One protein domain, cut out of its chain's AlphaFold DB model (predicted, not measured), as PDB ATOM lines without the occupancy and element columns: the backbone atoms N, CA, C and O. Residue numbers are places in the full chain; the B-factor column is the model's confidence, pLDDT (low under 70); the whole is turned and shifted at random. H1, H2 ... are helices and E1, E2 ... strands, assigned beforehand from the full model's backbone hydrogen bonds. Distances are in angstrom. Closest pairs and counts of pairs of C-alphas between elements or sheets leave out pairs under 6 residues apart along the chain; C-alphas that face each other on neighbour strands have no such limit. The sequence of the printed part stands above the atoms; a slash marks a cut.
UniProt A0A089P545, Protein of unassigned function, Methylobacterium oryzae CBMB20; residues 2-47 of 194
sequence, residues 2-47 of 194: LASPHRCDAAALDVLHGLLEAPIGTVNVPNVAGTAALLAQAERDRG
ATOM      1  N   LEU A   2     160.669 176.289 156.486       40.81
ATOM      2  CA  LEU A   2     159.328 176.634 156.961       40.81
ATOM      3  C   LEU A   2     158.369 176.439 155.785       40.81
ATOM      4  O   LEU A   2     158.609 176.987 154.710       40.81
ATOM      5  N   ALA A   3     157.341 175.612 155.972       43.25
ATOM      6  CA  ALA A   3     156.284 175.433 154.989       43.25
ATOM      7  C   ALA A   3     155.621 176.791 154.730       43.25
ATOM      8  O   ALA A   3     155.124 177.437 155.653       43.25
ATOM      9  N   SER A   4     155.670 177.234 153.475       41.47
ATOM     10  CA  SER A   4     154.937 178.409 153.020       41.47
ATOM     11  C   SER A   4     153.445 178.148 153.253       41.47
ATOM     12  O   SER A   4     152.970 177.087 152.838       41.47
ATOM     13  N   PRO A   5     152.693 179.037 153.925       48.53
ATOM     14  CA  PRO A   5     151.259 178.847 154.060       48.53
ATOM     15  C   PRO A   5     150.663 178.860 152.654       48.53
ATOM     16  O   PRO A   5     150.828 179.832 151.912       48.53
ATOM     17  N   HIS A   6     150.014 177.761 152.271       48.09
ATOM     18  CA  HIS A   6     149.243 177.692 151.040       48.09
ATOM     19  C   HIS A   6     148.240 178.848 151.055       48.09
ATOM     20  O   HIS A   6     147.276 178.841 151.819       48.09
ATOM     21  N   ARG A   7     148.494 179.876 150.239       48.09
ATOM     22  CA  ARG A   7     147.470 180.854 149.886       48.09
ATOM     23  C   ARG A   7     146.399 180.071 149.141       48.09
ATOM     24  O   ARG A   7     146.621 179.659 148.009       48.09
ATOM     25  N   CYS A   8     145.267 179.820 149.789       56.06
ATOM     26  CA  CYS A   8     144.054 179.504 149.056       56.06
ATOM     27  C   CYS A   8     143.740 180.733 148.204       56.06
ATOM     28  O   CYS A   8     143.417 181.791 148.748       56.06
ATOM     29  N   ASP A   9     143.902 180.617 146.889       55.66
ATOM     30  CA  ASP A   9     143.449 181.647 145.965       55.66
ATOM     31  C   ASP A   9     141.937 181.814 146.152       55.66
ATOM     32  O   ASP A   9     141.148 180.901 145.908       55.66
ATOM     33  N   ALA A  10     141.528 182.990 146.629       61.47
ATOM     34  CA  ALA A  10     140.131 183.365 146.851       61.47
ATOM     35  C   ALA A  10     139.398 183.669 145.527       61.47
ATOM     36  O   ALA A  10     138.559 184.565 145.456       61.47
ATOM     37  N   ALA A  11     139.758 182.970 144.449       72.56
ATOM     38  CA  ALA A  11     139.128 183.137 143.152       72.56
ATOM     39  C   ALA A  11     137.734 182.501 143.180       72.56
ATOM     40  O   ALA A  11     137.569 181.371 143.644       72.56
ATOM     41  N   ALA A  12     136.730 183.238 142.704       78.44
ATOM     42  CA  ALA A  12     135.396 182.694 142.486       78.44
ATOM     43  C   ALA A  12     135.450 181.556 141.456       78.44
ATOM     44  O   ALA A  12     136.253 181.595 140.520       78.44
ATOM     45  N   LEU A  13     134.601 180.548 141.641       84.56
ATOM     46  CA  LEU A  13     134.508 179.388 140.766       84.56
ATOM     47  C   LEU A  13     133.238 179.485 139.923       84.56
ATOM     48  O   LEU A  13     132.137 179.541 140.467       84.56
ATOM     49  N   ASP A  14     133.381 179.447 138.603       86.25
ATOM     50  CA  ASP A  14     132.240 179.297 137.705       86.25
ATOM     51  C   ASP A  14     131.824 177.825 137.655       86.25
ATOM     52  O   ASP A  14     132.539 176.963 137.141       86.25
ATOM     53  N   VAL A  15     130.662 177.528 138.231       86.94
ATOM     54  CA  VAL A  15     130.099 176.180 138.300       86.94
ATOM     55  C   VAL A  15     129.049 176.025 137.208       86.94
ATOM     56  O   VAL A  15     128.030 176.717 137.204       86.94
ATOM     57  N   LEU A  16     129.281 175.092 136.285       88.75
ATOM     58  CA  LEU A  16     128.285 174.707 135.291       88.75
ATOM     59  C   LEU A  16     127.148 173.945 135.987       88.75
ATOM     60  O   LEU A  16     127.356 172.880 136.564       88.75
ATOM     61  N   HIS A  17     125.945 174.502 135.938       87.25
ATOM     62  CA  HIS A  17     124.737 173.875 136.446       87.25
ATOM     63  C   HIS A  17     124.047 173.107 135.314       87.25
ATOM     64  O   HIS A  17     123.769 173.673 134.258       87.25
ATOM     65  N   GLY A  18     123.751 171.827 135.539       87.19
ATOM     66  CA  GLY A  18     123.159 170.924 134.550       87.19
ATOM     67  C   GLY A  18     124.108 169.800 134.135       87.19
ATOM     68  O   GLY A  18     125.211 169.672 134.665       87.19
ATOM     69  N   LEU A  19     123.656 168.968 133.199       88.44
ATOM     70  CA  LEU A  19     124.505 167.954 132.573       88.44
ATOM     71  C   LEU A  19     125.411 168.624 131.532       88.44
ATOM     72  O   LEU A  19     125.039 169.651 130.965       88.44
ATOM     73  N   LEU A  20     126.580 168.047 131.246       85.12
ATOM     74  CA  LEU A  20     127.514 168.610 130.258       85.12
ATOM     75  C   LEU A  20     126.878 168.694 128.863       85.12
ATOM     76  O   LEU A  20     127.110 169.644 128.121       85.12
ATOM     77  N   GLU A  21     126.040 167.716 128.538       91.00
ATOM     78  CA  GLU A  21     125.266 167.622 127.305       91.00
ATOM     79  C   GLU A  21     124.004 168.505 127.288       91.00
ATOM     80  O   GLU A  21     123.424 168.717 126.225       91.00
ATOM     81  N   ALA A  22     123.576 169.029 128.442       86.81
ATOM     82  CA  ALA A  22     122.386 169.867 128.587       86.81
ATOM     83  C   ALA A  22     122.562 170.891 129.731       86.81
ATOM     84  O   ALA A  22     121.919 170.768 130.782       86.81
ATOM     85  N   PRO A  23     123.453 171.888 129.564       86.94
ATOM     86  CA  PRO A  23     123.700 172.878 130.599       86.94
ATOM     87  C   PRO A  23     122.464 173.759 130.814       86.94
ATOM     88  O   PRO A  23     121.875 174.284 129.872       86.94
ATOM     89  N   ILE A  24     122.097 173.936 132.081       90.38
ATOM     90  CA  ILE A  24     121.013 174.814 132.542       90.38
ATOM     91  C   ILE A  24     121.535 176.251 132.688       90.38
ATOM     92  O   ILE A  24     120.804 177.209 132.444       90.38
ATOM     93  N   GLY A  25     122.801 176.418 133.073       88.62
ATOM     94  CA  GLY A  25     123.445 177.723 133.196       88.62
ATOM     95  C   GLY A  25     124.811 177.638 133.868       88.62
ATOM     96  O   GLY A  25     125.289 176.555 134.185       88.62
ATOM     97  N   THR A  26     125.444 178.786 134.096       88.94
ATOM     98  CA  THR A  26     126.683 178.886 134.885       88.94
ATOM     99  C   THR A  26     126.408 179.745 136.112       88.94
ATOM    100  O   THR A  26     125.820 180.818 135.991       88.94
ATOM    101  N   VAL A  27     126.803 179.261 137.286       86.75
ATOM    102  CA  VAL A  27     126.661 179.960 138.564       86.75
ATOM    103  C   VAL A  27     128.048 180.349 139.048       86.75
ATOM    104  O   VAL A  27     128.897 179.484 139.247       86.75
ATOM    105  N   ASN A  28     128.275 181.643 139.254       86.06
ATOM    106  CA  ASN A  28     129.497 182.118 139.886       86.06
ATOM    107  C   ASN A  28     129.400 181.878 141.399       86.06
ATOM    108  O   ASN A  28     128.530 182.439 142.063       86.06
ATOM    109  N   VAL A  29     130.268 181.021 141.932       82.81
ATOM    110  CA  VAL A  29     130.322 180.681 143.355       82.81
ATOM    111  C   VAL A  29     131.537 181.375 143.975       82.81
ATOM    112  O   VAL A  29     132.674 180.973 143.707       82.81
ATOM    113  N   PRO A  30     131.349 182.422 144.796       80.75
ATOM    114  CA  PRO A  30     132.464 183.117 145.423       80.75
ATOM    115  C   PRO A  30     133.176 182.210 146.432       80.75
ATOM    116  O   PRO A  30     132.550 181.610 147.308       80.75
ATOM    117  N   ASN A  31     134.506 182.139 146.342       82.94
ATOM    118  CA  ASN A  31     135.324 181.428 147.320       82.94
ATOM    119  C   ASN A  31     135.529 182.310 148.560       82.94
ATOM    120  O   ASN A  31     136.395 183.186 148.591       82.94
ATOM    121  N   VAL A  32     134.695 182.105 149.577       82.44
ATOM    122  CA  VAL A  32     134.727 182.871 150.828       82.44
ATOM    123  C   VAL A  32     135.569 182.161 151.888       82.44
ATOM    124  O   VAL A  32     135.319 181.011 152.245       82.44
ATOM    125  N   ALA A  33     136.574 182.858 152.421       80.38
ATOM    126  CA  ALA A  33     137.447 182.324 153.460       80.38
ATOM    127  C   ALA A  33     136.904 182.640 154.866       80.38
ATOM    128  O   ALA A  33     136.816 183.800 155.267       80.38
ATOM    129  N   GLY A  34     136.602 181.592 155.635       82.69
ATOM    130  CA  GLY A  34     136.203 181.686 157.040       82.69
ATOM    131  C   GLY A  34     134.691 181.749 157.272       82.69
ATOM    132  O   GLY A  34     133.911 182.189 156.429       82.69
ATOM    133  N   THR A  35     134.270 181.315 158.461       82.06
ATOM    134  CA  THR A  35     132.857 181.178 158.852       82.06
ATOM    135  C   THR A  35     132.096 182.501 158.820       82.06
ATOM    136  O   THR A  35     130.962 182.534 158.359       82.06
ATOM    137  N   ALA A  36     132.717 183.604 159.247       78.62
ATOM    138  CA  ALA A  36     132.082 184.923 159.212       78.62
ATOM    139  C   ALA A  36     131.797 185.399 157.774       78.62
ATOM    140  O   ALA A  36     130.719 185.920 157.498       78.62
ATOM    141  N   ALA A  37     132.738 185.183 156.848       78.56
ATOM    142  CA  ALA A  37     132.567 185.548 155.443       78.56
ATOM    143  C   ALA A  37     131.523 184.663 154.745       78.56
ATOM    144  O   ALA A  37     130.735 185.166 153.946       78.56
ATOM    145  N   LEU A  38     131.479 183.371 155.091       81.50
ATOM    146  CA  LEU A  38     130.457 182.442 154.611       81.50
ATOM    147  C   LEU A  38     129.055 182.838 155.076       81.50
ATOM    148  O   LEU A  38     128.146 182.886 154.255       81.50
ATOM    149  N   LEU A  39     128.883 183.177 156.357       80.31
ATOM    150  CA  LEU A  39     127.603 183.657 156.885       80.31
ATOM    151  C   LEU A  39     127.164 184.950 156.191       80.31
ATOM    152  O   LEU A  39     126.024 185.055 155.755       80.31
ATOM    153  N   ALA A  40     128.079 185.906 156.010       73.06
ATOM    154  CA  ALA A  40     127.773 187.147 155.304       73.06
ATOM    155  C   ALA A  40     127.364 186.911 153.839       73.06
ATOM    156  O   ALA A  40     126.468 187.586 153.340       73.06
ATOM    157  N   GLN A  41     128.002 185.963 153.142       78.94
ATOM    158  CA  GLN A  41     127.625 185.603 151.774       78.94
ATOM    159  C   GLN A  41     126.277 184.880 151.729       78.94
ATOM    160  O   GLN A  41     125.426 185.246 150.927       78.94
ATOM    161  N   ALA A  42     126.049 183.920 152.625       79.56
ATOM    162  CA  ALA A  42     124.782 183.204 152.719       79.56
ATOM    163  C   ALA A  42     123.606 184.147 153.014       79.56
ATOM    164  O   ALA A  42     122.542 183.975 152.433       79.56
ATOM    165  N   GLU A  43     123.798 185.167 153.857       74.25
ATOM    166  CA  GLU A  43     122.776 186.193 154.104       74.25
ATOM    167  C   GLU A  43     122.553 187.114 152.896       74.25
ATOM    168  O   GLU A  43     121.415 187.500 152.633       74.25
ATOM    169  N   ARG A  44     123.601 187.432 152.118       73.88
ATOM    170  CA  ARG A  44     123.458 188.184 150.855       73.88
ATOM    171  C   ARG A  44     122.669 187.411 149.804       73.88
ATOM    172  O   ARG A  44     121.849 188.003 149.110       73.88
ATOM    173  N   ASP A  45     122.924 186.112 149.703       79.88
ATOM    174  CA  ASP A  45     122.298 185.234 148.711       79.88
ATOM    175  C   ASP A  45     120.958 184.672 149.197       79.88
ATOM    176  O   ASP A  45     120.265 183.950 148.472       79.88
ATOM    177  N   ARG A  46     120.577 184.988 150.438       79.88
ATOM    178  CA  ARG A  46     119.330 184.527 151.029       79.88
ATOM    179  C   ARG A  46     118.178 185.114 150.218       79.88
ATOM    180  O   ARG A  46     117.969 186.325 150.196       79.88
ATOM    181  N   GLY A  47     117.404 184.238 149.578       84.69
ATOM    182  CA  GLY A  47     116.174 184.615 148.878       84.69
ATOM    183  C   GLY A  47     115.152 185.297 149.803       84.69
ATOM    184  O   GLY A  47     115.407 185.446 151.005       84.69
TER     185      GLY A  47
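Overview. This is residues 2 to 47 of the 194 residues of the protein "Protein of unassigned function" of Methylobacterium oryzae CBMB20 (UniProt A0A089P545). A long, narrow hairpin of two strands, E1 and E2, is drawn out at its open end by a tail whose residues 2 to 7 stick out, while the chain after E2 folds back to one short helix, H1, set off from the hairpin. Tail and hairpin together make the longest axis. The printed part has 46 residues, with the named elements E1, E2 and H1 in that order; the sheet, order E1 - E2, is antiparallel, and the class is mixed, helices and strands. The whole is only just extended, close to loose, with a radius of gyration of the C-alphas of 14.6 A; its outline is flat, 47 by 28 by 11 A.

Along the chain. Find C-alpha 13 at (134.508, 179.388, 140.766); from there E1, residues 13 to 19, runs 17.3 A. E2, residues 22 to 29, begins at C-alpha 22 at (122.386, 169.867, 128.587) and runs 20.0 A. H1, residues 35 to 44, covers 14.2 A and ends at C-alpha 44 at (123.458, 188.184, 150.855).

Arrangement. Look first at E1 and E2, a hairpin of antiparallel neighbours with 158 degrees between their directions. C-alphas 16 and 26 face each other at 4.5 A. N 15 and O 27, at 2.8 A, and N 29 and O 13, at 2.8 A, are within hydrogen-bond range. H1 is apart from E1. In H1 every O i to N i+4 pair is within hydrogen-bond range.

Size, cuts and confidence. The C-alphas of Leu 2 and Ala 22 are the two farthest apart, 47.1 A. Residues 42 to 47, of which 42 to 44 belong to H1, stand free, as do residues 2 to 7. The links E1 to E2 and E2 to H1 are tight, and the printed part has no cut. The mean pLDDT of the printed part is 76.3; look to residues 2 to 10 for the values under 70.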